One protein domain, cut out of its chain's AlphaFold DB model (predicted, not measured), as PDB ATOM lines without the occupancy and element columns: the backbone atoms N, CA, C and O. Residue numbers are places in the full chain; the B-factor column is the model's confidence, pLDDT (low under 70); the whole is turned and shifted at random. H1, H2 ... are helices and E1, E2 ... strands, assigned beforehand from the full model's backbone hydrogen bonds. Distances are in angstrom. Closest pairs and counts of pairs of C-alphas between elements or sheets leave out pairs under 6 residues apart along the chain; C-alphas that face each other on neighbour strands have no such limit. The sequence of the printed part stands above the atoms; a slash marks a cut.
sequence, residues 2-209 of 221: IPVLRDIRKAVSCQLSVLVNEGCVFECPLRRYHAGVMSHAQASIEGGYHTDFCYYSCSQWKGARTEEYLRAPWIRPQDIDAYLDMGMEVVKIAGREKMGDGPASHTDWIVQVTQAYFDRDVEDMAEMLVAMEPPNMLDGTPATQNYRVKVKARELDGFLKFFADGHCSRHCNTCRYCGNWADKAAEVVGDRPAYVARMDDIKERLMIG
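What this domain is: This is residues 2 to 209 of the 221 residues of an uncharacterized protein of Rhodobacter sp. CACIA14H1 (UniProt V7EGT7). A two-stranded ribbon, E3 and E4, runs along one side of a body of helices and long loops, with H11 and H9 at one end of the ribbon and the first residues of H12, from Arg 192, at the other. H12 runs away from the ribbon side by side with H4, while far from the ribbon a small pair of strands, E1 and E2, joins a second region with H1 and H6. The 208 printed residues hold twelve named helices and four named strands, in the order H1 E1 H2 H3 H4 H5 H6 E2 H7 H8 E3 H9 H10 H11 E4 H12; E1 and E2 are parallel, E3 and E4 antiparallel, and the class is mostly helix. The whole is compact, with a radius of gyration of the C-alphas of 17.7 A and spans of 50 by 37 by 32 A.

How they stand to each other: E3, residues 147 to 151, and E4, residues 186 to 190, are antiparallel neighbours at 162 degrees, with N 150 and O 187 2.8 A apart, within hydrogen-bond range. H11, residues 177 to 185, touches H9, residues 153 to 156, closest at the C-alphas of Ala 185 and Glu 155, 5.4 A. H11 also touches H5, residues 67 to 71, at Gly 179 and Glu 67, C-alphas 4.6 A apart. H12, residues 192 to 207, touches H4, residues 53 to 64, at a shallow tilt of 25 degrees, opposite ways; the C-alphas of Val 196 and Gln 60 are closest, 5.4 A. H4 and H2, residues 31 to 40, only just touch, only at their ends, with 3 pairs of C-alphas within 8 A, His 34 and Cys 54 closest at 5.8 A. H3, residues 42 to 46, and H2 meet only through their link. H8, residues 125 to 128, and H7, residues 106 to 119, are close but not clearly touching, the C-alphas of Met 128 and Val 113 being closest at 5.6 A. E1, residues 17 to 19, and E2, residues 90 to 92, are parallel at 25 degrees, with N 92 and O 18 2.8 A apart, within hydrogen-bond range. With H2, H3, H4, H5 and H6, residues 81 to 84, between them, they form a strand-helix-strand unit, two parallel neighbour strands joined through helices. H1, residues 2 to 11, and H10, residues 161 to 164, only just touch, with 3 pairs of C-alphas within 8 A, Ile 2 and Ala 164 closest at 5.2 A. Every O i to N i+4 pair is within hydrogen-bond range in H1, H2, H3, H4, H5, H7, H11 and H12; H6, H8, H9 and H10 are too short for such a pair.

Where its parts are: E3 measures 13.6 A from first to last C-alpha and E4 13.1 A. H12 measures 22.8 A, H7 20.2 A and H4 16.3 A. H1 begins at C-alpha 2 (30.013, 44.551, 20.095), and H12 ends at C-alpha 207 (16.577, 11.474, 36.142).

The domain as a whole: The C-alphas farthest apart, those of Ser 13 and Ile 208, are 51.2 A from each other. The printed part has no cut; the links E1 to H2, E2 to H7, H8 to E3 and H10 to H11 are long. The mean pLDDT of the printed part is 89.6, and residues 43 to 49, 97 to 105 and 144 to 145 are under 70.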
ATOM      1  N   ILE A   2      29.298  43.263  20.005       84.38
ATOM      2  CA  ILE A   2      30.013  44.551  20.095       84.38
ATOM      3  C   ILE A   2      29.171  45.786  19.706       84.38
ATOM      4  O   ILE A   2      29.214  46.758  20.456       84.38
ATOM      5  N   PRO A   3      28.362  45.782  18.624       88.12
ATOM      6  CA  PRO A   3      27.527  46.945  18.301       88.12
ATOM      7  C   PRO A   3      26.572  47.336  19.439       88.12
ATOM      8  O   PRO A   3      26.496  48.502  19.806       88.12
ATOM      9  N   VAL A   4      25.948  46.343  20.079       91.62
ATOM     10  CA  VAL A   4      25.039  46.557  21.215       91.62
ATOM     11  C   VAL A   4      25.779  47.147  22.420       91.62
ATOM     12  O   VAL A   4      25.247  48.027  23.086       91.62
ATOM     13  N   LEU A   5      27.014  46.712  22.693       93.00
ATOM     14  CA  LEU A   5      27.820  47.277  23.784       93.00
ATOM     15  C   LEU A   5      28.149  48.761  23.548       93.00
ATOM     16  O   LEU A   5      28.084  49.551  24.490       93.00
ATOM     17  N   ARG A   6      28.418  49.162  22.296       92.31
ATOM     18  CA  ARG A   6      28.614  50.580  21.936       92.31
ATOM     19  C   ARG A   6      27.353  51.398  22.183       92.31
ATOM     20  O   ARG A   6      27.443  52.518  22.682       92.31
ATOM     21  N   ASP A   7      26.192  50.849  21.844       95.38
ATOM     22  CA  ASP A   7      24.914  51.533  22.049       95.38
ATOM     23  C   ASP A   7      24.584  51.669  23.541       95.38
ATOM     24  O   ASP A   7      24.172  52.744  23.974       95.38
ATOM     25  N   ILE A   8      24.870  50.639  24.349       96.06
ATOM     26  CA  ILE A   8      24.764  50.714  25.815       96.06
ATOM     27  C   ILE A   8      25.665  51.826  26.356       96.06
ATOM     28  O   ILE A   8      25.184  52.673  27.106       96.06
ATOM     29  N   ARG A   9      26.943  51.875  25.951       95.06
ATOM     30  CA  ARG A   9      27.873  52.917  26.412       95.06
ATOM     31  C   ARG A   9      27.374  54.325  26.093       95.06
ATOM     32  O   ARG A   9      27.505  55.196  26.944       95.06
ATOM     33  N   LYS A  10      26.809  54.554  24.902       96.88
ATOM     34  CA  LYS A  10      26.243  55.860  24.510       96.88
ATOM     35  C   LYS A  10      25.014  56.246  25.336       96.88
ATOM     36  O   LYS A  10      24.760  57.430  25.521       96.88
ATOM     37  N   ALA A  11      24.241  55.260  25.788       98.00
ATOM     38  CA  ALA A  11      22.985  55.478  26.495       98.00
ATOM     39  C   ALA A  11      23.157  55.770  27.995       98.00
ATOM     40  O   ALA A  11      22.220  56.259  28.624       98.00
ATOM     41  N   VAL A  12      24.316  55.463  28.586       97.44
ATOM     42  CA  VAL A  12      24.538  55.583  30.036       97.44
ATOM     43  C   VAL A  12      25.843  56.306  30.349       97.44
ATOM     44  O   VAL A  12      26.801  56.236  29.586       97.44
ATOM     45  N   SER A  13      25.919  56.962  31.507       96.12
ATOM     46  CA  SER A  13      27.130  57.631  32.014       96.12
ATOM     47  C   SER A  13      27.774  56.914  33.204       96.12
ATOM     48  O   SER A  13      28.842  57.315  33.651       96.12
ATOM     49  N   CYS A  14      27.148  55.853  33.721       96.75
ATOM     50  CA  CYS A  14      27.708  55.074  34.820       96.75
ATOM     51  C   CYS A  14      28.910  54.236  34.370       96.75
ATOM     52  O   CYS A  14      29.091  53.967  33.180       96.75
ATOM     53  N   GLN A  15      29.708  53.800  35.340       97.25
ATOM     54  CA  GLN A  15      30.785  52.854  35.095       97.25
ATOM     55  C   GLN A  15      30.218  51.523  34.589       97.25
ATOM     56  O   GLN A  15      29.286  50.967  35.177       97.25
ATOM     57  N   LEU A  16      30.794  51.008  33.502       97.00
ATOM     58  CA  LEU A  16      30.406  49.725  32.924       97.00
ATOM     59  C   LEU A  16      31.438  48.647  33.246       97.00
ATOM     60  O   LEU A  16      32.643  48.871  33.147       97.00
ATOM     61  N   SER A  17      30.935  47.465  33.604       96.31
ATOM     62  CA  SER A  17      31.752  46.274  33.830       96.31
ATOM     63  C   SER A  17      31.440  45.192  32.805       96.31
ATOM     64  O   SER A  17      30.282  45.014  32.418       96.31
ATOM     65  N   VAL A  18      32.466  44.453  32.391       95.38
ATOM     66  CA  VAL A  18      32.346  43.312  31.481       95.38
ATOM     67  C   VAL A  18      32.889  42.053  32.149       95.38
ATOM     68  O   VAL A  18      33.960  42.070  32.746       95.38
ATOM     69  N   LEU A  19      32.127  40.962  32.074       95.56
ATOM     70  CA  LEU A  19      32.529  39.650  32.572       95.56
ATOM     71  C   LEU A  19      33.226  38.877  31.456       95.56
ATOM     72  O   LEU A  19      32.644  38.726  30.383       95.56
ATOM     73  N   VAL A  20      34.453  38.417  31.698       96.38
ATOM     74  CA  VAL A  20      35.358  38.039  30.598       96.38
ATOM     75  C   VAL A  20      35.629  36.545  30.449       96.38
ATOM     76  O   VAL A  20      36.008  36.119  29.367       96.38
ATOM     77  N   ASN A  21      35.414  35.718  31.470       95.00
ATOM     78  CA  ASN A  21      35.911  34.336  31.475       95.00
ATOM     79  C   ASN A  21      34.829  33.263  31.694       95.00
ATOM     80  O   ASN A  21      35.074  32.221  32.298       95.00
ATOM     81  N   GLU A  22      33.624  33.504  31.189       93.31
ATOM     82  CA  GLU A  22      32.507  32.561  31.281       93.31
ATOM     83  C   GLU A  22      32.615  31.430  30.241       93.31
ATOM     84  O   GLU A  22      32.401  31.647  29.049       93.31
ATOM     85  N   GLY A  23      32.868  30.196  30.697       93.06
ATOM     86  CA  GLY A  23      32.870  28.968  29.876       93.06
ATOM     87  C   GLY A  23      31.492  28.305  29.716       93.06
ATOM     88  O   GLY A  23      31.384  27.100  29.447       93.06
ATOM     89  N   CYS A  24      30.423  29.077  29.926       93.06
ATOM     90  CA  CYS A  24      29.040  28.644  29.759       93.06
ATOM     91  C   CYS A  24      28.707  28.330  28.292       93.06
ATOM     92  O   CYS A  24      29.205  28.969  27.371       93.06
ATOM     93  N   VAL A  25      27.761  27.414  28.068       95.38
ATOM     94  CA  VAL A  25      27.186  27.195  26.730       95.38
ATOM     95  C   VAL A  25      26.457  28.463  26.266       95.38
ATOM     96  O   VAL A  25      25.721  29.096  27.033       95.38
ATOM     97  N   PHE A  26      26.679  28.860  25.013       94.69
ATOM     98  CA  PHE A  26      26.056  30.049  24.432       94.69
ATOM     99  C   PHE A  26      24.533  29.900  24.386       94.69
ATOM    100  O   PHE A  26      24.026  28.853  24.000       94.69
ATOM    101  N   GLU A  27      23.811  30.937  24.821       92.31
ATOM    102  CA  GLU A  27      22.341  30.921  24.955       92.31
ATOM    103  C   GLU A  27      21.805  29.678  25.703       92.31
ATOM    104  O   GLU A  27      20.725  29.167  25.412       92.31
ATOM    105  N   CYS A  28      22.561  29.203  26.704       94.81
ATOM    106  CA  CYS A  28      22.229  28.005  27.471       94.81
ATOM    107  C   CYS A  28      20.805  28.066  28.065       94.81
ATOM    108  O   CYS A  28      20.524  28.953  28.884       94.81
ATOM    109  N   PRO A  29      19.932  27.082  27.761       95.38
ATOM    110  CA  PRO A  29      18.565  27.050  28.282       95.38
ATOM    111  C   PRO A  29      18.519  26.808  29.796       95.38
ATOM    112  O   PRO A  29      17.557  27.187  30.460       95.38
ATOM    113  N   LEU A  30      19.579  26.229  30.368       95.81
ATOM    114  CA  LEU A  30      19.670  25.934  31.796       95.81
ATOM    115  C   LEU A  30      20.196  27.114  32.619       95.81
ATOM    116  O   LEU A  30      20.182  27.039  33.841       95.81
ATOM    117  N   ARG A  31      20.635  28.220  31.997       92.88
ATOM    118  CA  ARG A  31      21.369  29.294  32.694       92.88
ATOM    119  C   ARG A  31      20.619  29.873  33.894       92.88
ATOM    120  O   ARG A  31      21.222  30.094  34.938       92.88
ATOM    121  N   ARG A  32      19.315  30.134  33.751       93.31
ATOM    122  CA  ARG A  32      18.502  30.705  34.842       93.31
ATOM    123  C   ARG A  32      18.315  29.716  35.988       93.31
ATOM    124  O   ARG A  32      18.424  30.107  37.142       93.31
ATOM    125  N   TYR A  33      18.054  28.455  35.657       93.94
ATOM    126  CA  TYR A  33      17.893  27.401  36.651       93.94
ATOM    127  C   TYR A  33      19.211  27.138  37.388       93.94
ATOM    128  O   TYR A  33      19.233  27.163  38.614       93.94
ATOM    129  N   HIS A  34      20.320  27.024  36.654       92.38
ATOM    130  CA  HIS A  34      21.660  26.858  37.209       92.38
ATOM    131  C   HIS A  34      22.031  27.995  38.168       92.38
ATOM    132  O   HIS A  34      22.454  27.734  39.287       92.38
ATOM    133  N   ALA A  35      21.786  29.257  37.789       89.62
ATOM    134  CA  ALA A  35      22.014  30.391  38.686       89.62
ATOM    135  C   ALA A  35      21.203  30.281  39.993       89.62
ATOM    136  O   ALA A  35      21.711  30.631  41.058       89.62
ATOM    137  N   GLY A  36      19.969  29.769  39.927       90.06
ATOM    138  CA  GLY A  36      19.153  29.487  41.109       90.06
ATOM    139  C   GLY A  36      19.754  28.387  41.984       90.06
ATOM    140  O   GLY A  36      19.928  28.600  43.180       90.06
ATOM    141  N   VAL A  37      20.135  27.251  41.391       86.94
ATOM    142  CA  VAL A  37      20.795  26.141  42.104       86.94
ATOM    143  C   VAL A  37      22.061  26.632  42.806       86.94
ATOM    144  O   VAL A  37      22.174  26.484  44.021       86.94
ATOM    145  N   MET A  38      22.958  27.308  42.083       83.06
ATOM    146  CA  MET A  38      24.217  27.818  42.639       83.06
ATOM    147  C   MET A  38      24.003  28.814  43.781       83.06
ATOM    148  O   MET A  38      24.741  28.789  44.763       83.06
ATOM    149  N   SER A  39      22.966  29.655  43.704       85.06
ATOM    150  CA  SER A  39      22.653  30.629  44.762       85.06
ATOM    151  C   SER A  39      22.194  29.978  46.074       85.06
ATOM    152  O   SER A  39      22.269  30.611  47.125       85.06
ATOM    153  N   HIS A  40      21.736  28.722  46.032       84.56
ATOM    154  CA  HIS A  40      21.272  27.961  47.197       84.56
ATOM    155  C   HIS A  40      22.181  26.775  47.561       84.56
ATOM    156  O   HIS A  40      21.969  26.135  48.590       84.56
ATOM    157  N   ALA A  41      23.213  26.491  46.762       78.00
ATOM    158  CA  ALA A  41      24.081  25.329  46.937       78.00
ATOM    159  C   ALA A  41      25.095  25.469  48.086       78.00
ATOM    160  O   ALA A  41      25.733  24.480  48.429       78.00
ATOM    161  N   GLN A  42      25.234  26.648  48.711       72.75
ATOM    162  CA  GLN A  42      26.273  26.938  49.712       72.75
ATOM    163  C   GLN A  42      26.370  25.873  50.820       72.75
ATOM    164  O   GLN A  42      27.440  25.317  51.043       72.75
ATOM    165  N   ALA A  43      25.247  25.516  51.449       69.50
ATOM    166  CA  ALA A  43      25.229  24.503  52.511       69.50
ATOM    167  C   ALA A  43      25.597  23.092  52.004       69.50
ATOM    168  O   ALA A  43      26.152  22.283  52.741       69.50
ATOM    169  N   SER A  44      25.301  22.784  50.736       69.19
ATOM    170  CA  SER A  44      25.689  21.511  50.109       69.19
ATOM    171  C   SER A  44      27.171  21.498  49.721       69.19
ATOM    172  O   SER A  44      27.834  20.474  49.855       69.19
ATOM    173  N   ILE A  45      27.711  22.647  49.301       66.06
ATOM    174  CA  ILE A  45      29.140  22.840  49.027       66.06
ATOM    175  C   ILE A  45      29.958  22.678  50.316       66.06
ATOM    176  O   ILE A  45      30.976  21.994  50.300       66.06
ATOM    177  N   GLU A  46      29.487  23.218  51.445       66.19
ATOM    178  CA  GLU A  46      30.091  22.994  52.772       66.19
ATOM    179  C   GLU A  46      30.083  21.510  53.179       66.19
ATOM    180  O   GLU A  46      31.003  21.041  53.847       66.19
ATOM    181  N   GLY A  47      29.086  20.748  52.716       62.03
ATOM    182  CA  GLY A  47      29.014  19.288  52.840       62.03
ATOM    183  C   GLY A  47      29.968  18.512  51.919       62.03
ATOM    184  O   GLY A  47      29.941  17.283  51.918       62.03
ATOM    185  N   GLY A  48      30.802  19.208  51.141       60.03
ATOM    186  CA  GLY A  48      31.848  18.649  50.286       60.03
ATOM    187  C   GLY A  48      31.452  18.464  48.822       60.03
ATOM    188  O   GLY A  48      32.337  18.377  47.973       60.03
ATOM    189  N   TYR A  49      30.158  18.429  48.488       68.38
ATOM    190  CA  TYR A  49      29.701  18.297  47.104       68.38
ATOM    191  C   TYR A  49      28.203  18.591  46.954       68.38
ATOM    192  O   TYR A  49      27.392  18.192  47.789       68.38
ATOM    193  N   HIS A  50      27.823  19.224  45.842       77.44
ATOM    194  CA  HIS A  50      26.429  19.358  45.436       77.44
ATOM    195  C   HIS A  50      26.231  18.760  44.043       77.44
ATOM    196  O   HIS A  50      27.022  18.984  43.129       77.44
ATOM    197  N   THR A  51      25.156  17.998  43.881       82.12
ATOM    198  CA  THR A  51      24.783  17.429  42.591       82.12
ATOM    199  C   THR A  51      24.259  18.521  41.665       82.12
ATOM    200  O   THR A  51      23.235  19.140  41.955       82.12
ATOM    201  N   ASP A  52      24.925  18.724  40.528       87.25
ATOM    202  CA  ASP A  52      24.574  19.772  39.570       87.25
ATOM    203  C   ASP A  52      24.209  19.204  38.193       87.25
ATOM    204  O   ASP A  52      25.047  19.011  37.308       87.25
ATOM    205  N   PHE A  53      22.910  18.977  37.989       91.81
ATOM    206  CA  PHE A  53      22.367  18.532  36.704       91.81
ATOM    207  C   PHE A  53      22.716  19.481  35.543       91.81
ATOM    208  O   PHE A  53      22.907  19.031  34.407       91.81
ATOM    209  N   CYS A  54      22.811  20.788  35.803       93.50
ATOM    210  CA  CYS A  54      23.147  21.769  34.777       93.50
ATOM    211  C   CYS A  54      24.594  21.611  34.339       93.50
ATOM    212  O   CYS A  54      24.869  21.648  33.135       93.50
ATOM    213  N   TYR A  55      25.497  21.409  35.298       91.31
ATOM    214  CA  TYR A  55      26.909  21.249  34.999       91.31
ATOM    215  C   TYR A  55      27.196  19.937  34.272       91.31
ATOM    216  O   TYR A  55      27.928  19.943  33.282       91.31
ATOM    217  N   TYR A  56      26.535  18.836  34.651       93.25
ATOM    218  CA  TYR A  56      26.601  17.582  33.891       93.25
ATOM    219  C   TYR A  56      26.073  17.737  32.461       93.25
ATOM    220  O   TYR A  56      26.699  17.280  31.504       93.25
ATOM    221  N   SER A  57      24.945  18.433  32.296       95.81
ATOM    222  CA  SER A  57      24.347  18.678  30.981       95.81
ATOM    223  C   SER A  57      25.251  19.517  30.083       95.81
ATOM    224  O   SER A  57      25.494  19.147  28.936       95.81
ATOM    225  N   CYS A  58      25.795  20.625  30.591       95.06
ATOM    226  CA  CYS A  58      26.641  21.494  29.780       95.06
ATOM    227  C   CYS A  58      28.015  20.866  29.497       95.06
ATOM    228  O   CYS A  58      28.540  21.035  28.398       95.06
ATOM    229  N   SER A  59      28.557  20.086  30.436       94.12
ATOM    230  CA  SER A  59      29.754  19.260  30.249       94.12
ATOM    231  C   SER A  59      29.565  18.254  29.119       94.12
ATOM    232  O   SER A  59      30.401  18.170  28.220       94.12
ATOM    233  N   GLN A  60      28.418  17.571  29.095       95.62
ATOM    234  CA  GLN A  60      28.059  16.662  28.011       95.62
ATOM    235  C   GLN A  60      27.957  17.382  26.663       95.62
ATOM    236  O   GLN A  60      28.552  16.929  25.690       95.62
ATOM    237  N   TRP A  61      27.266  18.526  26.591       96.00
ATOM    238  CA  TRP A  61      27.121  19.287  25.342       96.00
ATOM    239  C   TRP A  61      28.460  19.771  24.788       96.00
ATOM    240  O   TRP A  61      28.708  19.636  23.590       96.00
ATOM    241  N   LYS A  62      29.335  20.289  25.657       94.94
ATOM    242  CA  LYS A  62      30.682  20.732  25.276       94.94
ATOM    243  C   LYS A  62      31.574  19.563  24.865       94.94
ATOM    244  O   LYS A  62      32.253  19.636  23.846       94.94
ATOM    245  N   GLY A  63      31.503  18.448  25.594       93.81
ATOM    246  CA  GLY A  63      32.172  17.203  25.222       93.81
ATOM    247  C   GLY A  63      31.694  16.651  23.880       93.81
ATOM    248  O   GLY A  63      32.485  16.148  23.086       93.81
ATOM    249  N   ALA A  64      30.403  16.779  23.580       95.00
ATOM    250  CA  ALA A  64      29.816  16.313  22.333       95.00
ATOM    251  C   ALA A  64      30.142  17.222  21.142       95.00
ATOM    252  O   ALA A  64      30.118  16.741  20.009       95.00
ATOM    253  N   ARG A  65      30.486  18.498  21.363       94.25
ATOM    254  CA  ARG A  65      30.719  19.503  20.314       94.25
ATOM    255  C   ARG A  65      31.815  20.493  20.714       94.25
ATOM    256  O   ARG A  65      31.579  21.420  21.486       94.25
ATOM    257  N   THR A  66      33.010  20.328  20.149       92.81
ATOM    258  CA  THR A  66      34.176  21.172  20.456       92.81
ATOM    259  C   THR A  66      33.930  22.650  20.131       92.81
ATOM    260  O   THR A  66      34.473  23.535  20.787       92.81
ATOM    261  N   GLU A  67      33.058  22.956  19.170       95.75
ATOM    262  CA  GLU A  67      32.710  24.336  18.844       95.75
ATOM    263  C   GLU A  67      32.001  25.084  19.982       95.75
ATOM    264  O   GLU A  67      32.014  26.315  19.993       95.75
ATOM    265  N   GLU A  68      31.417  24.381  20.957       95.75
ATOM    266  CA  GLU A  68      30.788  25.018  22.119       95.75
ATOM    267  C   GLU A  68      31.807  25.771  22.981       95.75
ATOM    268  O   GLU A  68      31.472  26.810  23.549       95.75
ATOM    269  N   TYR A  69      33.065  25.319  23.016       95.12
ATOM    270  CA  TYR A  69      34.138  26.017  23.731       95.12
ATOM    271  C   TYR A  69      34.463  27.382  23.111       95.12
ATOM    272  O   TYR A  69      34.832  28.306  23.830       95.12
ATOM    273  N   LEU A  70      34.274  27.536  21.795       96.62
ATOM    274  CA  LEU A  70      34.493  28.793  21.069       96.62
ATOM    275  C   LEU A  70      33.220  29.646  20.974       96.62
ATOM    276  O   LEU A  70      33.288  30.833  20.669       96.62
ATOM    277  N   ARG A  71      32.041  29.050  21.186       95.75
ATOM    278  CA  ARG A  71      30.770  29.785  21.287       95.75
ATOM    279  C   ARG A  71      30.585  30.431  22.658       95.75
ATOM    280  O   ARG A  71      29.838  31.403  22.756       95.75
ATOM    281  N   ALA A  72      31.210  29.870  23.694       94.94
ATOM    282  CA  ALA A  72      31.108  30.360  25.060       94.94
ATOM    283  C   ALA A  72      31.395  31.877  25.154       94.94
ATOM    284  O   ALA A  72      32.225  32.397  24.406       94.94
ATOM    285  N   PRO A  73      30.683  32.619  26.026       92.56
ATOM    286  CA  PRO A  73      30.696  34.080  26.033       92.56
ATOM    287  C   PRO A  73      31.889  34.651  26.817       92.56
ATOM    288  O   PRO A  73      31.700  35.401  27.775       92.56
ATOM    289  N   TRP A  74      33.107  34.303  26.412       95.75
ATOM    290  CA  TRP A  74      34.344  34.839  26.974       95.75
ATOM    291  C   TRP A  74      34.992  35.888  26.063       95.75
ATOM    292  O   TRP A  74      34.663  36.022  24.883       95.75
ATOM    293  N   ILE A  75      35.918  36.656  26.631       97.00
ATOM    294  CA  ILE A  75      36.743  37.653  25.954       97.00
ATOM    295  C   ILE A  75      38.189  37.214  26.126       97.00
ATOM    296  O   ILE A  75      38.648  37.025  27.240       97.00
ATOM    297  N   ARG A  76      38.910  37.026  25.024       97.31
ATOM    298  CA  ARG A  76      40.320  36.643  25.077       97.31
ATOM    299  C   ARG A  76      41.150  37.795  25.673       97.31
ATOM    300  O   ARG A  76      40.898  38.939  25.293       97.31
ATOM    301  N   PRO A  77      42.151  37.533  26.535       98.00
ATOM    302  CA  PRO A  77      43.039  38.571  27.060       98.00
ATOM    303  C   PRO A  77      43.649  39.486  25.991       98.00
ATOM    304  O   PRO A  77      43.568  40.703  26.121       98.00
ATOM    305  N   GLN A  78      44.151  38.922  24.887       98.00
ATOM    306  CA  GLN A  78      44.701  39.664  23.740       98.00
ATOM    307  C   GLN A  78      43.685  40.614  23.068       98.00
ATOM    308  O   GLN A  78      44.073  41.524  22.343       98.00
ATOM    309  N   ASP A  79      42.383  40.399  23.275       97.56
ATOM    310  CA  ASP A  79      41.297  41.164  22.655       97.56
ATOM    311  C   ASP A  79      40.647  42.181  23.616       97.56
ATOM    312  O   ASP A  79      39.691  42.865  23.236       97.56
ATOM    313  N   ILE A  80      41.118  42.282  24.867       97.19
ATOM    314  CA  ILE A  80      40.449  43.082  25.904       97.19
ATOM    315  C   ILE A  80      40.431  44.579  25.583       97.19
ATOM    316  O   ILE A  80      39.442  45.253  25.877       97.19
ATOM    317  N   ASP A  81      41.465  45.090  24.909       96.12
ATOM    318  CA  ASP A  81      41.575  46.508  24.560       96.12
ATOM    319  C   ASP A  81      40.414  46.961  23.656       96.12
ATOM    320  O   ASP A  81      39.885  48.052  23.838       96.12
ATOM    321  N   ALA A  82      39.875  46.080  22.801       95.75
ATOM    322  CA  ALA A  82      38.693  46.389  21.989       95.75
ATOM    323  C   ALA A  82      37.435  46.710  22.826       95.75
ATOM    324  O   ALA A  82      36.504  47.359  22.337       95.75
ATOM    325  N   TYR A  83      37.383  46.232  24.073       96.62
ATOM    326  CA  TYR A  83      36.315  46.513  25.031       96.62
ATOM    327  C   TYR A  83      36.656  47.715  25.919       96.62
ATOM    328  O   TYR A  83      35.773  48.537  26.176       96.62
ATOM    329  N   LEU A  84      37.916  47.849  26.344       95.94
ATOM    330  CA  LEU A  84      38.390  48.998  27.125       95.94
ATOM    331  C   LEU A  84      38.250  50.303  26.329       95.94
ATOM    332  O   LEU A  84      37.656  51.259  26.826       95.94
ATOM    333  N   ASP A  85      38.662  50.303  25.059       95.56
ATOM    334  CA  ASP A  85      38.523  51.435  24.129       95.56
ATOM    335  C   ASP A  85      37.055  51.820  23.887       95.56
ATOM    336  O   ASP A  85      36.732  52.944  23.500       95.56
ATOM    337  N   MET A  86      36.129  50.888  24.133       94.69
ATOM    338  CA  MET A  86      34.686  51.115  24.057       94.69
ATOM    339  C   MET A  86      34.107  51.748  25.330       94.69
ATOM    340  O   MET A  86      32.919  52.058  25.365       94.69
ATOM    341  N   GLY A  87      34.903  51.921  26.386       95.81
ATOM    342  CA  GLY A  87      34.461  52.449  27.676       95.81
ATOM    343  C   GLY A  87      33.867  51.399  28.619       95.81
ATOM    344  O   GLY A  87      33.002  51.739  29.433       95.81
ATOM    345  N   MET A  88      34.289  50.132  28.498       96.44
ATOM    346  CA  MET A  88      34.079  49.101  29.523       96.44
ATOM    347  C   MET A  88      35.223  49.191  30.537       96.44
ATOM    348  O   MET A  88      36.285  48.620  30.335       96.44
ATOM    349  N   GLU A  89      35.031  49.954  31.605       94.62
ATOM    350  CA  GLU A  89      36.111  50.365  32.515       94.62
ATOM    351  C   GLU A  89      36.520  49.280  33.522       94.62
ATOM    352  O   GLU A  89      37.634  49.304  34.042       94.62
ATOM    353  N   VAL A  90      35.618  48.341  33.828       96.69
ATOM    354  CA  VAL A  90      35.855  47.303  34.838       96.69
ATOM    355  C   VAL A  90      35.835  45.921  34.202       96.69
ATOM    356  O   VAL A  90      34.804  45.447  33.723       96.69
ATOM    357  N   VAL A  91      36.972  45.233  34.266       96.44
ATOM    358  CA  VAL A  91      37.087  43.823  33.890       96.44
ATOM    359  C   VAL A  91      36.721  42.962  35.093       96.44
ATOM    360  O   VAL A  91      37.381  42.996  36.127       96.44
ATOM    361  N   LYS A  92      35.639  42.197  34.971       95.69
ATOM    362  CA  LYS A  92      35.152  41.295  36.011       95.69
ATOM    363  C   LYS A  92      35.534  39.860  35.670       95.69
ATOM    364  O   LYS A  92      35.220  39.374  34.588       95.69
ATOM    365  N   ILE A  93      36.136  39.173  36.633       92.94
ATOM    366  CA  ILE A  93      36.524  37.763  36.541       92.94
ATOM    367  C   ILE A  93      35.525  36.926  37.362       92.94
ATOM    368  O   ILE A  93      35.230  37.248  38.516       92.94
ATOM    369  N   ALA A  94      34.951  35.892  36.746       90.12
ATOM    370  CA  ALA A  94      34.203  34.821  37.406       90.12
ATOM    371  C   ALA A  94      35.163  33.778  37.989       90.12
ATOM    372  O   ALA A  94      36.313  33.680  37.557       90.12
ATOM    373  N   GLY A  95      34.666  32.968  38.928       81.12
ATOM    374  CA  GLY A  95      35.396  31.803  39.415       81.12
ATOM    375  C   GLY A  95      35.568  31.718  40.916       81.12
ATOM    376  O   GLY A  95      36.315  30.848  41.339       81.12
ATOM    377  N   ARG A  96      34.876  32.544  41.724       73.88
ATOM    378  CA  ARG A  96      34.828  32.415  43.204       73.88
ATOM    379  C   ARG A  96      34.471  30.997  43.664       73.88
ATOM    380  O   ARG A  96      34.815  30.592  44.762       73.88
ATOM    381  N   GLU A  97      33.752  30.282  42.814       66.12
ATOM    382  CA  GLU A  97      33.297  28.910  42.965       66.12
ATOM    383  C   GLU A  97      34.311  27.844  42.518       66.12
ATOM    384  O   GLU A  97      34.021  26.659  42.673       66.12
ATOM    385  N   LYS A  98      35.477  28.211  41.955       67.62
ATOM    386  CA  LYS A  98      36.525  27.234  41.624       67.62
ATOM    387  C   LYS A  98      37.067  26.615  42.910       67.62
ATOM    388  O   LYS A  98      37.936  27.180  43.571       67.62
ATOM    389  N   MET A  99      36.552  25.433  43.218       51.53
ATOM    390  CA  MET A  99      37.056  24.535  44.248       51.53
ATOM    391  C   MET A  99      38.181  23.698  43.632       51.53
ATOM    392  O   MET A  99      37.966  23.022  42.629       51.53
ATOM    393  N   GLY A 100      39.379  23.739  44.207       51.88
ATOM    394  CA  GLY A 100      40.491  22.884  43.798       51.88
ATOM    395  C   GLY A 100      41.315  22.456  45.004       51.88
ATOM    396  O   GLY A 100      41.633  23.289  45.850       51.88
ATOM    397  N   ASP A 101      41.663  21.170  45.061       45.41
ATOM    398  CA  ASP A 101      42.685  20.632  45.962       45.41
ATOM    399  C   ASP A 101      44.035  20.624  45.220       45.41
ATOM    400  O   ASP A 101      44.203  19.900  44.236       45.41
ATOM    401  N   GLY A 102      45.006  21.435  45.659       43.94
ATOM    402  CA  GLY A 102      46.353  21.490  45.070       43.94
ATOM    403  C   GLY A 102      47.115  22.798  45.350       43.94
ATOM    404  O   GLY A 102      46.516  23.755  45.830       43.94
ATOM    405  N   PRO A 103      48.437  22.863  45.070       36.25
ATOM    406  CA  PRO A 103      49.335  23.948  45.503       36.25
ATOM    407  C   PRO A 103      49.077  25.318  44.852       36.25
ATOM    408  O   PRO A 103      49.686  26.294  45.275       36.25
ATOM    409  N   ALA A 104      48.190  25.391  43.855       48.19
ATOM    410  CA  ALA A 104      47.606  26.634  43.368       48.19
ATOM    411  C   ALA A 104      46.249  26.797  44.061       48.19
ATOM    412  O   ALA A 104      45.251  26.195  43.665       48.19
ATOM    413  N   SER A 105      46.231  27.561  45.145       63.22
ATOM    414  CA  SER A 105      45.003  27.955  45.822       63.22
ATOM    415  C   SER A 105      44.029  28.607  44.827       63.22
ATOM    416  O   SER A 105      44.437  29.161  43.808       63.22
ATOM    417  N   HIS A 106      42.728  28.592  45.125       74.50
ATOM    418  CA  HIS A 106      41.704  29.355  44.391       74.50
ATOM    419  C   HIS A 106      42.161  30.799  44.058       74.50
ATOM    420  O   HIS A 106      41.916  31.313  42.965       74.50
ATOM    421  N   THR A 107      42.903  31.416  44.981       81.44
ATOM    422  CA  THR A 107      43.535  32.728  44.822       81.44
ATOM    423  C   THR A 107      44.605  32.750  43.731       81.44
ATOM    424  O   THR A 107      44.629  33.694  42.948       81.44
ATOM    425  N   ASP A 108      45.459  31.732  43.632       84.44
ATOM    426  CA  ASP A 108      46.532  31.674  42.629       84.44
ATOM    427  C   ASP A 108      45.970  31.599  41.211       84.44
ATOM    428  O   ASP A 108      46.462  32.285  40.316       84.44
ATOM    429  N   TRP A 109      44.883  30.848  41.012       86.88
ATOM    430  CA  TRP A 109      44.186  30.847  39.727       86.88
ATOM    431  C   TRP A 109      43.585  32.224  39.413       86.88
ATOM    432  O   TRP A 109      43.742  32.716  38.299       86.88
ATOM    433  N   ILE A 110      42.962  32.904  40.388       88.56
ATOM    434  CA  ILE A 110      42.474  34.283  40.186       88.56
ATOM    435  C   ILE A 110      43.623  35.224  39.810       88.56
ATOM    436  O   ILE A 110      43.463  36.046  38.904       88.56
ATOM    437  N   VAL A 111      44.769  35.119  40.488       90.75
ATOM    438  CA  VAL A 111      45.961  35.924  40.193       90.75
ATOM    439  C   VAL A 111      46.457  35.634  38.779       90.75
ATOM    440  O   VAL A 111      46.687  36.578  38.031       90.75
ATOM    441  N   GLN A 112      46.534  34.364  38.372       92.25
ATOM    442  CA  GLN A 112      46.921  33.966  37.017       92.25
ATOM    443  C   GLN A 112      45.986  34.566  35.958       92.25
ATOM    444  O   GLN A 112      46.458  35.162  34.991       92.25
ATOM    445  N   VAL A 113      44.667  34.457  36.147       93.94
ATOM    446  CA  VAL A 113      43.684  35.028  35.210       93.94
ATOM    447  C   VAL A 113      43.817  36.549  35.161       93.94
ATOM    448  O   VAL A 113      43.833  37.135  34.083       93.94
ATOM    449  N   THR A 114      43.954  37.195  36.319       94.69
ATOM    450  CA  THR A 114      44.142  38.650  36.409       94.69
ATOM    451  C   THR A 114      45.398  39.090  35.661       94.69
ATOM    452  O   THR A 114      45.336  40.032  34.871       94.69
ATOM    453  N   GLN A 115      46.510  38.378  35.859       96.50
ATOM    454  CA  GLN A 115      47.776  38.651  35.190       96.50
ATOM    455  C   GLN A 115      47.649  38.490  33.672       96.50
ATOM    456  O   GLN A 115      48.099  39.362  32.939       96.50
ATOM    457  N   ALA A 116      46.953  37.454  33.193       97.25
ATOM    458  CA  ALA A 116      46.731  37.244  31.764       97.25
ATOM    459  C   ALA A 116      46.008  38.432  31.100       97.25
ATOM    460  O   ALA A 116      46.447  38.923  30.062       97.25
ATOM    461  N   TYR A 117      44.928  38.948  31.706       97.62
ATOM    462  CA  TYR A 117      44.238  40.142  31.185       97.62
ATOM    463  C   TYR A 117      45.071  41.418  31.312       97.62
ATOM    464  O   TYR A 117      44.967  42.293  30.454       97.62
ATOM    465  N   PHE A 118      45.886  41.536  32.361       97.19
ATOM    466  CA  PHE A 118      46.786  42.672  32.528       97.19
ATOM    467  C   PHE A 118      47.878  42.687  31.448       97.19
ATOM    468  O   PHE A 118      48.078  43.706  30.785       97.19
ATOM    469  N   ASP A 119      48.516  41.545  31.204       97.88
ATOM    470  CA  ASP A 119      49.577  41.385  30.206       97.88
ATOM    471  C   ASP A 119      49.038  41.267  28.774       97.88
ATOM    472  O   ASP A 119      49.806  41.353  27.817       97.88
ATOM    473  N   ARG A 120      47.717  41.100  28.620       97.50
ATOM    474  CA  ARG A 120      47.034  40.800  27.352       97.50
ATOM    475  C   ARG A 120      47.580  39.543  26.687       97.50
ATOM    476  O   ARG A 120      47.580  39.452  25.464       97.50
ATOM    477  N   ASP A 121      48.027  38.566  27.468       97.56
ATOM    478  CA  ASP A 121      48.564  37.326  26.924       97.56
ATOM    479  C   ASP A 121      48.119  36.106  27.721       97.56
ATOM    480  O   ASP A 121      47.979  36.117  28.940       97.56
ATOM    481  N   VAL A 122      47.886  35.038  26.976       97.06
ATOM    482  CA  VAL A 122      47.617  33.697  27.472       97.06
ATOM    483  C   VAL A 122      47.927  32.724  26.344       97.06
ATOM    484  O   VAL A 122      47.691  33.034  25.176       97.06
ATOM    485  N   GLU A 123      48.449  31.548  26.673       97.19
ATOM    486  CA  GLU A 123      48.689  30.490  25.689       97.19
ATOM    487  C   GLU A 123      47.423  29.662  25.439       97.19
ATOM    488  O   GLU A 123      46.994  29.495  24.293       97.19
ATOM    489  N   ASP A 124      46.801  29.193  26.522       96.44
ATOM    490  CA  ASP A 124      45.595  28.375  26.500       96.44
ATOM    491  C   ASP A 124      44.412  29.135  27.110       96.44
ATOM    492  O   ASP A 124      44.319  29.333  28.322       96.44
ATOM    493  N   MET A 125      43.471  29.545  26.258       96.00
ATOM    494  CA  MET A 125      42.274  30.253  26.704       96.00
ATOM    495  C   MET A 125      41.428  29.394  27.652       96.00
ATOM    496  O   MET A 125      40.789  29.941  28.547       96.00
ATOM    497  N   ALA A 126      41.428  28.064  27.501       93.69
ATOM    498  CA  ALA A 126      40.613  27.171  28.323       93.69
ATOM    499  C   ALA A 126      40.989  27.222  29.810       93.69
ATOM    500  O   ALA A 126      40.112  27.065  30.659       93.69
ATOM    501  N   GLU A 127      42.255  27.501  30.135       91.25
ATOM    502  CA  GLU A 127      42.725  27.611  31.521       91.25
ATOM    503  C   GLU A 127      42.134  28.823  32.251       91.25
ATOM    504  O   GLU A 127      42.029  28.818  33.480       91.25
ATOM    505  N   MET A 128      41.720  29.856  31.511       92.38
ATOM    506  CA  MET A 128      41.199  31.099  32.088       92.38
ATOM    507  C   MET A 128      39.713  31.024  32.428       92.38
ATOM    508  O   MET A 128      39.200  31.870  33.164       92.38
ATOM    509  N   LEU A 129      39.006  30.048  31.864       92.44
ATOM    510  CA  LEU A 129      37.554  29.985  31.896       92.44
ATOM    511  C   LEU A 129      37.044  29.221  33.117       92.44
ATOM    512  O   LEU A 129      37.617  28.219  33.544       92.44
ATOM    513  N   VAL A 130      35.905  29.672  33.638       90.31
ATOM    514  CA  VAL A 130      35.116  28.882  34.590       90.31
ATOM    515  C   VAL A 130      34.310  27.804  33.875       90.31
ATOM    516  O   VAL A 130      34.014  27.913  32.682       90.31
ATOM    517  N   ALA A 131      33.899  26.788  34.635       86.94
ATOM    518  CA  ALA A 131      33.078  25.676  34.169       86.94
ATOM    519  C   ALA A 131      33.736  24.827  33.067       86.94
ATOM    520  O   ALA A 131      33.021  24.238  32.260       86.94
ATOM    521  N   MET A 132      35.066  24.774  32.975       86.06
ATOM    522  CA  MET A 132      35.773  23.975  31.961       86.06
ATOM    523  C   MET A 132      36.182  22.596  32.461       86.06
ATOM    524  O   MET A 132      36.375  21.682  31.657       86.06
ATOM    525  N   GLU A 133      36.310  22.452  33.774       81.56
ATOM    526  CA  GLU A 133      36.680  21.212  34.423       81.56
ATOM    527  C   GLU A 133      35.582  20.152  34.281       81.56
ATOM    528  O   GLU A 133      34.390  20.457  34.295       81.56
ATOM    529  N   PRO A 134      35.950  18.869  34.200       84.75
ATOM    530  CA  PRO A 134      34.993  17.799  34.420       84.75
ATOM    531  C   PRO A 134      34.300  17.945  35.791       84.75
ATOM    532  O   PRO A 134      34.986  18.173  36.791       84.75
ATOM    533  N   PRO A 135      32.967  17.792  35.875       85.38
ATOM    534  CA  PRO A 135      32.260  17.790  37.150       85.38
ATOM    535  C   PRO A 135      32.656  16.564  37.976       85.38
ATOM    536  O   PRO A 135      32.936  15.503  37.413       85.38
ATOM    537  N   ASN A 136      32.615  16.679  39.305       83.25
ATOM    538  CA  ASN A 136      32.781  15.526  40.194       83.25
ATOM    539  C   ASN A 136      31.741  14.440  39.886       83.25
ATOM    540  O   ASN A 136      30.644  14.708  39.386       83.25
ATOM    541  N   MET A 137      32.082  13.200  40.211       83.62
ATOM    542  CA  MET A 137      31.166  12.069  40.133       83.62
ATOM    543  C   MET A 137      30.023  12.230  41.149       83.62
ATOM    544  O   MET A 137      30.113  13.016  42.091       83.62
ATOM    545  N   LEU A 138      28.943  11.458  40.981       83.31
ATOM    546  CA  LEU A 138      27.764  11.533  41.858       83.31
ATOM    547  C   LEU A 138      28.063  11.248  43.338       83.31
ATOM    548  O   LEU A 138      27.328  11.704  44.212       83.31
ATOM    549  N   ASP A 139      29.129  10.502  43.625       79.31
ATOM    550  CA  ASP A 139      29.595  10.212  44.983       79.31
ATOM    551  C   ASP A 139      30.516  11.301  45.564       79.31
ATOM    552  O   ASP A 139      31.034  11.141  46.669       79.31
ATOM    553  N   GLY A 140      30.709  12.406  44.837       78.31
ATOM    554  CA  GLY A 140      31.569  13.524  45.207       78.31
ATOM    555  C   GLY A 140      33.043  13.322  44.863       78.31
ATOM    556  O   GLY A 140      33.830  14.245  45.062       78.31
ATOM    557  N   THR A 141      33.441  12.161  44.324       79.31
ATOM    558  CA  THR A 141      34.838  11.949  43.926       79.31
ATOM    559  C   THR A 141      35.211  12.857  42.748       79.31
ATOM    560  O   THR A 141      34.408  13.022  41.821       79.31
ATOM    561  N   PRO A 142      36.416  13.460  42.747       77.50
ATOM    562  CA  PRO A 142      36.887  14.227  41.605       77.50
ATOM    563  C   PRO A 142      36.847  13.376  40.340       77.50
ATOM    564  O   PRO A 142      37.287  12.223  40.340       77.50
ATOM    565  N   ALA A 143      36.332  13.933  39.246       72.38
ATOM    566  CA  ALA A 143      36.424  13.244  37.971       72.38
ATOM    567  C   ALA A 143      37.903  13.041  37.611       72.38
ATOM    568  O   ALA A 143      38.710  13.969  37.656       72.38
ATOM    569  N   THR A 144      38.263  11.818  37.219       64.75
ATOM    570  CA  THR A 144      39.589  11.534  36.660       64.75
ATOM    571  C   THR A 144      39.830  12.475  35.476       64.75
ATOM    572  O   THR A 144      39.017  12.473  34.545       64.75
ATOM    573  N   GLN A 145      40.921  13.249  35.497       63.12
ATOM    574  CA  GLN A 145      41.266  14.281  34.504       63.12
ATOM    575  C   GLN A 145      41.691  13.714  33.131       63.12
ATOM    576  O   GLN A 145      42.631  14.183  32.498       63.12
ATOM    577  N   ASN A 146      40.981  12.706  32.631       75.19
ATOM    578  CA  ASN A 146      41.266  12.057  31.353       75.19
ATOM    579  C   ASN A 146      40.575  12.756  30.176       75.19
ATOM    580  O   ASN A 146      40.500  12.178  29.097       75.19
ATOM    581  N   TYR A 147      40.011  13.945  30.386       88.19
ATOM    582  CA  TYR A 147      39.417  14.765  29.342       88.19
ATOM    583  C   TYR A 147      39.649  16.238  29.668       88.19
ATOM    584  O   TYR A 147      39.231  16.718  30.723       88.19
ATOM    585  N   ARG A 148      40.301  16.953  28.754       90.31
ATOM    586  CA  ARG A 148      40.409  18.413  28.777       90.31
ATOM    587  C   ARG A 148      40.444  18.956  27.360       90.31
ATOM    588  O   ARG A 148      40.796  18.241  26.421       90.31
ATOM    589  N   VAL A 149      40.126  20.233  27.220       92.81
ATOM    590  CA  VAL A 149      40.277  20.959  25.962       92.81
ATOM    591  C   VAL A 149      41.288  22.063  26.158       92.81
ATOM    592  O   VAL A 149      41.219  22.775  27.153       92.81
ATOM    593  N   LYS A 150      42.199  22.184  25.197       95.69
ATOM    594  CA  LYS A 150      43.064  23.344  25.041       95.69
ATOM    595  C   LYS A 150      42.512  24.227  23.939       95.69
ATOM    596  O   LYS A 150      42.058  23.717  22.914       95.69
ATOM    597  N   VAL A 151      42.566  25.537  24.118       97.44
ATOM    598  CA  VAL A 151      42.189  26.528  23.109       97.44
ATOM    599  C   VAL A 151      43.382  27.449  22.890       97.44
ATOM    600  O   VAL A 151      43.621  28.371  23.665       97.44
ATOM    601  N   LYS A 152      44.132  27.198  21.814       98.06
ATOM    602  CA  LYS A 152      45.368  27.909  21.467       98.06
ATOM    603  C   LYS A 152      45.062  29.372  21.150       98.06
ATOM    604  O   LYS A 152      44.632  29.705  20.045       98.06
ATOM    605  N   ALA A 153      45.286  30.259  22.114       97.62
ATOM    606  CA  ALA A 153      44.803  31.635  22.058       97.62
ATOM    607  C   ALA A 153      45.419  32.434  20.903       97.62
ATOM    608  O   ALA A 153      44.715  33.208  20.258       97.62
ATOM    609  N   ARG A 154      46.696  32.198  20.571       96.56
ATOM    610  CA  ARG A 154      47.372  32.832  19.420       96.56
ATOM    611  C   ARG A 154      46.777  32.424  18.074       96.56
ATOM    612  O   ARG A 154      46.788  33.193  17.121       96.56
ATOM    613  N   GLU A 155      46.194  31.232  17.983       98.00
ATOM    614  CA  GLU A 155      45.549  30.784  16.748       98.00
ATOM    615  C   GLU A 155      44.192  31.461  16.510       98.00
ATOM    616  O   GLU A 155      43.635  31.304  15.421       98.00
ATOM    617  N   LEU A 156      43.690  32.240  17.478       98.00
ATOM    618  CA  LEU A 156      42.435  32.994  17.416       98.00
ATOM    619  C   LEU A 156      42.592  34.443  16.934       98.00
ATOM    620  O   LEU A 156      41.620  35.197  16.967       98.00
ATOM    621  N   ASP A 157      43.765  34.857  16.455       97.25
ATOM    622  CA  ASP A 157      43.938  36.205  15.909       97.25
ATOM    623  C   ASP A 157      42.977  36.472  14.746       97.25
ATOM    624  O   ASP A 157      42.980  35.774  13.731       97.25
ATOM    625  N   GLY A 158      42.124  37.486  14.914       96.69
ATOM    626  CA  GLY A 158      41.046  37.828  13.983       96.69
ATOM    627  C   GLY A 158      39.685  37.202  14.311       96.69
ATOM    628  O   GLY A 158      38.687  37.609  13.714       96.69
ATOM    629  N   PHE A 159      39.594  36.295  15.291       97.44
ATOM    630  CA  PHE A 159      38.335  35.663  15.701       97.44
ATOM    631  C   PHE A 159      37.270  36.692  16.107       97.44
ATOM    632  O   PHE A 159      36.112  36.584  15.686       97.44
ATOM    633  N   LEU A 160      37.659  37.734  16.853       96.69
ATOM    634  CA  LEU A 160      36.741  38.775  17.325       96.69
ATOM    635  C   LEU A 160      36.082  39.564  16.180       96.69
ATOM    636  O   LEU A 160      34.941  40.019  16.319       96.69
ATOM    637  N   LYS A 161      36.766  39.713  15.036       95.88
ATOM    638  CA  LYS A 161      36.357  40.609  13.943       95.88
ATOM    639  C   LYS A 161      34.945  40.316  13.437       95.88
ATOM    640  O   LYS A 161      34.154  41.235  13.257       95.88
ATOM    641  N   PHE A 162      34.581  39.044  13.302       95.62
ATOM    642  CA  PHE A 162      33.236  38.632  12.888       95.62
ATOM    643  C   PHE A 162      32.125  39.158  13.812       95.62
ATOM    644  O   PHE A 162      31.050  39.543  13.352       95.62
ATOM    645  N   PHE A 163      32.378  39.212  15.121       94.88
ATOM    646  CA  PHE A 163      31.423  39.736  16.098       94.88
ATOM    647  C   PHE A 163      31.443  41.264  16.170       94.88
ATOM    648  O   PHE A 163      30.393  41.868  16.423       94.88
ATOM    649  N   ALA A 164      32.620  41.865  15.963       93.38
ATOM    650  CA  ALA A 164      32.830  43.310  15.908       93.38
ATOM    651  C   ALA A 164      32.101  43.947  14.719       93.38
ATOM    652  O   ALA A 164      31.417  44.955  14.891       93.38
ATOM    653  N   ASP A 165      32.170  43.293  13.560       94.00
ATOM    654  CA  ASP A 165      31.541  43.726  12.309       94.00
ATOM    655  C   ASP A 165      30.035  43.396  12.256       94.00
ATOM    656  O   ASP A 165      29.348  43.729  11.296       94.00
ATOM    657  N   GLY A 166      29.485  42.752  13.293       91.62
ATOM    658  CA  GLY A 166      28.051  42.463  13.383       91.62
ATOM    659  C   GLY A 166      27.577  41.280  12.533       91.62
ATOM    660  O   GLY A 166      26.376  41.111  12.358       91.62
ATOM    661  N   HIS A 167      28.480  40.421  12.054       94.19
ATOM    662  CA  HIS A 167      28.129  39.280  11.200       94.19
ATOM    663  C   HIS A 167      27.497  38.096  11.959       94.19
ATOM    664  O   HIS A 167      26.933  37.188  11.348       94.19
ATOM    665  N   CYS A 168      27.561  38.082  13.295       93.19
ATOM    666  CA  CYS A 168      26.945  37.027  14.099       93.19
ATOM    667  C   CYS A 168      25.422  37.210  14.217       93.19
ATOM    668  O   CYS A 168      24.947  38.017  15.019       93.19
ATOM    669  N   SER A 169      24.667  36.395  13.472       91.81
ATOM    670  CA  SER A 169      23.196  36.329  13.510       91.81
ATOM    671  C   SER A 169      22.629  35.434  14.617       91.81
ATOM    672  O   SER A 169      21.417  35.377  14.788       91.81
ATOM    673  N   ARG A 170      23.484  34.707  15.352       91.81
ATOM    674  CA  ARG A 170      23.104  33.683  16.350       91.81
ATOM    675  C   ARG A 170      22.325  32.483  15.795       91.81
ATOM    676  O   ARG A 170      21.900  31.620  16.553       91.81
ATOM    677  N   HIS A 171      22.207  32.354  14.474       93.44
ATOM    678  CA  HIS A 171      21.650  31.162  13.827       93.44
ATOM    679  C   HIS A 171      22.725  30.065  13.734       93.44
ATOM    680  O   HIS A 171      23.245  29.741  12.666       93.44
ATOM    681  N   CYS A 172      23.123  29.526  14.889       92.81
ATOM    682  CA  CYS A 172      24.228  28.567  15.013       92.81
ATOM    683  C   CYS A 172      23.946  27.194  14.377       92.81
ATOM    684  O   CYS A 172      24.871  26.399  14.235       92.81
ATOM    685  N   ASN A 173      22.700  26.915  13.986       90.00
ATOM    686  CA  ASN A 173      22.322  25.705  13.253       90.00
ATOM    687  C   ASN A 173      22.829  25.698  11.799       90.00
ATOM    688  O   ASN A 173      23.027  24.626  11.236       90.00
ATOM    689  N   THR A 174      23.044  26.869  11.198       93.50
ATOM    690  CA  THR A 174      23.562  27.011   9.826       93.50
ATOM    691  C   THR A 174      24.925  27.697   9.791       93.50
ATOM    692  O   THR A 174      25.743  27.415   8.917       93.50
ATOM    693  N   CYS A 175      25.216  28.573  10.756       95.75
ATOM    694  CA  CYS A 175      26.503  29.248  10.860       95.75
ATOM    695  C   CYS A 175      27.595  28.323  11.428       95.75
ATOM    696  O   CYS A 175      27.502  27.841  12.557       95.75
ATOM    697  N   ARG A 176      28.686  28.151  10.672       95.69
ATOM    698  CA  ARG A 176      29.860  27.344  11.055       95.69
ATOM    699  C   ARG A 176      31.052  28.157  11.570       95.69
ATOM    700  O   ARG A 176      32.085  27.562  11.832       95.69
ATOM    701  N   TYR A 177      30.928  29.475  11.766       97.69
ATOM    702  CA  TYR A 177      32.061  30.344  12.126       97.69
ATOM    703  C   TYR A 177      32.864  29.825  13.333       97.69
ATOM    704  O   TYR A 177      34.027  29.468  13.176       97.69
ATOM    705  N   CYS A 178      32.240  29.686  14.510       97.31
ATOM    706  CA  CYS A 178      32.919  29.159  15.703       97.31
ATOM    707  C   CYS A 178      33.436  27.727  15.511       97.31
ATOM    708  O   CYS A 178      34.461  27.384  16.080       97.31
ATOM    709  N   GLY A 179      32.754  26.908  14.699       97.44
ATOM    710  CA  GLY A 179      33.194  25.547  14.384       97.44
ATOM    711  C   GLY A 179      34.480  25.528  13.569       97.44
ATOM    712  O   GLY A 179      35.424  24.858  13.952       97.44
ATOM    713  N   ASN A 180      34.565  26.346  12.521       98.12
ATOM    714  CA  ASN A 180      35.766  26.448  11.693       98.12
ATOM    715  C   ASN A 180      36.973  26.973  12.495       98.12
ATOM    716  O   ASN A 180      38.101  26.549  12.263       98.12
ATOM    717  N   TRP A 181      36.749  27.884  13.451       98.38
ATOM    718  CA  TRP A 181      37.806  28.327  14.368       98.38
ATOM    719  C   TRP A 181      38.154  27.276  15.421       98.38
ATOM    720  O   TRP A 181      39.322  27.157  15.774       98.38
ATOM    721  N   ALA A 182      37.180  26.498  15.898       97.81
ATOM    722  CA  ALA A 182      37.435  25.385  16.804       97.81
ATOM    723  C   ALA A 182      38.278  24.296  16.127       97.81
ATOM    724  O   ALA A 182      39.248  23.847  16.724       97.81
ATOM    725  N   ASP A 183      37.985  23.952  14.870       97.69
ATOM    726  CA  ASP A 183      38.761  22.981  14.083       97.69
ATOM    727  C   ASP A 183      40.238  23.406  13.933       97.69
ATOM    728  O   ASP A 183      41.126  22.565  13.814       97.69
ATOM    729  N   LYS A 184      40.503  24.719  13.959       97.44
ATOM    730  CA  LYS A 184      41.848  25.302  13.920       97.44
ATOM    731  C   LYS A 184      42.509  25.314  15.305       97.44
ATOM    732  O   LYS A 184      43.604  24.784  15.455       97.44
ATOM    733  N   ALA A 185      41.848  25.933  16.285       98.00
ATOM    734  CA  ALA A 185      42.461  26.386  17.534       98.00
ATOM    735  C   ALA A 185      42.185  25.505  18.759       98.00
ATOM    736  O   ALA A 185      42.875  25.655  19.769       98.00
ATOM    737  N   ALA A 186      41.198  24.607  18.705       97.38
ATOM    738  CA  ALA A 186      40.867  23.734  19.824       97.38
ATOM    739  C   ALA A 186      41.497  22.348  19.673       97.38
ATOM    740  O   ALA A 186      41.404  21.705  18.630       97.38
ATOM    741  N   GLU A 187      42.078  21.856  20.759       96.44
ATOM    742  CA  GLU A 187      42.645  20.518  20.854       96.44
ATOM    743  C   GLU A 187      41.971  19.766  22.000       96.44
ATOM    744  O   GLU A 187      41.946  20.229  23.142       96.44
ATOM    745  N   VAL A 188      41.420  18.591  21.700       94.25
ATOM    746  CA  VAL A 188      40.843  17.702  22.709       94.25
ATOM    747  C   VAL A 188      41.910  16.712  23.152       94.25
ATOM    748  O   VAL A 188      42.436  15.959  22.336       94.25
ATOM    749  N   VAL A 189      42.190  16.678  24.453       92.19
ATOM    750  CA  VAL A 189      43.125  15.727  25.055       92.19
ATOM    751  C   VAL A 189      42.339  14.714  25.875       92.19
ATOM    752  O   VAL A 189      41.647  15.088  26.824       92.19
ATOM    753  N   GLY A 190      42.489  13.435  25.526       90.94
ATOM    754  CA  GLY A 190      41.875  12.314  26.231       90.94
ATOM    755  C   GLY A 190      40.730  11.629  25.479       90.94
ATOM    756  O   GLY A 190      40.555  11.824  24.277       90.94
ATOM    757  N   ASP A 191      39.959  10.795  26.179       92.06
ATOM    758  CA  ASP A 191      38.907   9.967  25.573       92.06
ATOM    759  C   ASP A 191      37.554  10.697  25.573       92.06
ATOM    760  O   ASP A 191      36.773  10.639  26.528       92.06
ATOM    761  N   ARG A 192      37.290  11.423  24.479       92.62
ATOM    762  CA  ARG A 192      36.038  12.164  24.272       92.62
ATOM    763  C   ARG A 192      34.799  11.255  24.264       92.62
ATOM    764  O   ARG A 192      33.866  11.587  24.996       92.62
ATOM    765  N   PRO A 193      34.734  10.148  23.492       94.12
ATOM    766  CA  PRO A 193      33.595   9.231  23.550       94.12
ATOM    767  C   PRO A 193      33.288   8.730  24.963       94.12
ATOM    768  O   PRO A 193      32.136   8.802  25.392       94.12
ATOM    769  N   ALA A 194      34.304   8.295  25.716       93.25
ATOM    770  CA  ALA A 194      34.105   7.818  27.082       93.25
ATOM    771  C   ALA A 194      33.646   8.937  28.030       93.25
ATOM    772  O   ALA A 194      32.808   8.699  28.901       93.25
ATOM    773  N   TYR A 195      34.166  10.159  27.867       93.00
ATOM    774  CA  TYR A 195      33.725  11.319  28.642       93.00
ATOM    775  C   TYR A 195      32.250  11.650  28.390       93.00
ATOM    776  O   TYR A 195      31.483  11.779  29.343       93.00
ATOM    777  N   VAL A 196      31.835  11.734  27.121       94.56
ATOM    778  CA  VAL A 196      30.441  12.032  26.748       94.56
ATOM    779  C   VAL A 196      29.499  10.945  27.261       94.56
ATOM    780  O   VAL A 196      28.521  11.271  27.931       94.56
ATOM    781  N   ALA A 197      29.834   9.671  27.031       94.69
ATOM    782  CA  ALA A 197      29.032   8.539  27.495       94.69
ATOM    783  C   ALA A 197      28.857   8.544  29.021       94.69
ATOM    784  O   ALA A 197      27.765   8.297  29.523       94.69
ATOM    785  N   ARG A 198      29.911   8.892  29.768       92.25
ATOM    786  CA  ARG A 198      29.847   9.017  31.230       92.25
ATOM    787  C   ARG A 198      28.927  10.145  31.682       92.25
ATOM    788  O   ARG A 198      28.198   9.974  32.652       92.25
ATOM    789  N   MET A 199      28.975  11.305  31.025       93.81
ATOM    790  CA  MET A 199      28.074  12.406  31.375       93.81
ATOM    791  C   MET A 199      26.614  12.039  31.090       93.81
ATOM    792  O   MET A 199      25.741  12.400  31.877       93.81
ATOM    793  N   ASP A 200      26.347  11.311  30.002       95.00
ATOM    794  CA  ASP A 200      25.002  10.814  29.696       95.00
ATOM    795  C   ASP A 200      24.511   9.780  30.724       95.00
ATOM    796  O   ASP A 200      23.396   9.937  31.216       95.00
ATOM    797  N   ASP A 201      25.353   8.828  31.147       93.31
ATOM    798  CA  ASP A 201      25.040   7.883  32.237       93.31
ATOM    799  C   ASP A 201      24.687   8.611  33.546       93.31
ATOM    800  O   ASP A 201      23.644   8.366  34.151       93.31
ATOM    801  N   ILE A 202      25.506   9.584  33.960       91.69
ATOM    802  CA  ILE A 202      25.249  10.365  35.177       91.69
ATOM    803  C   ILE A 202      23.910  11.108  35.088       91.69
ATOM    804  O   ILE A 202      23.132  11.106  36.045       91.69
ATOM    805  N   LYS A 203      23.624  11.741  33.944       93.69
ATOM    806  CA  LYS A 203      22.349  12.436  33.723       93.69
ATOM    807  C   LYS A 203      21.169  11.471  33.801       93.69
ATOM    808  O   LYS A 203      20.160  11.818  34.408       93.69
ATOM    809  N   GLU A 204      21.282  10.284  33.211       93.44
ATOM    810  CA  GLU A 204      20.239   9.257  33.264       93.44
ATOM    811  C   GLU A 204      19.962   8.812  34.699       93.44
ATOM    812  O   GLU A 204      18.815   8.853  35.150       93.44
ATOM    813  N   ARG A 205      21.018   8.511  35.458       91.62
ATOM    814  CA  ARG A 205      20.922   8.140  36.875       91.62
ATOM    815  C   ARG A 205      20.243   9.221  37.713       91.62
ATOM    816  O   ARG A 205      19.382   8.911  38.537       91.62
ATOM    817  N   LEU A 206      20.547  10.494  37.459       90.06
ATOM    818  CA  LEU A 206      19.872  11.615  38.117       90.06
ATOM    819  C   LEU A 206      18.375  11.672  37.813       90.06
ATOM    820  O   LEU A 206      17.578  11.902  38.723       90.06
ATOM    821  N   MET A 207      17.982  11.432  36.561       90.88
ATOM    822  CA  MET A 207      16.577  11.474  36.142       90.88
ATOM    823  C   MET A 207      15.732  10.348  36.754       90.88
ATOM    824  O   MET A 207      14.531  10.533  36.935       90.88
ATOM    825  N   ILE A 208      16.342   9.211  37.107       91.19
ATOM    826  CA  ILE A 208      15.654   8.078  37.752       91.19
ATOM    827  C   ILE A 208      15.797   8.056  39.282       91.19
ATOM    828  O   ILE A 208      15.303   7.136  39.931       91.19
ATOM    829  N   GLY A 209      16.471   9.046  39.875       85.62
ATOM    830  CA  GLY A 209      16.670   9.111  41.324       85.62
ATOM    831  C   GLY A 209      17.814   8.249  41.868       85.62
ATOM    832  O   GLY A 209      17.937   8.101  43.085       85.62
TER     833      GLY A 209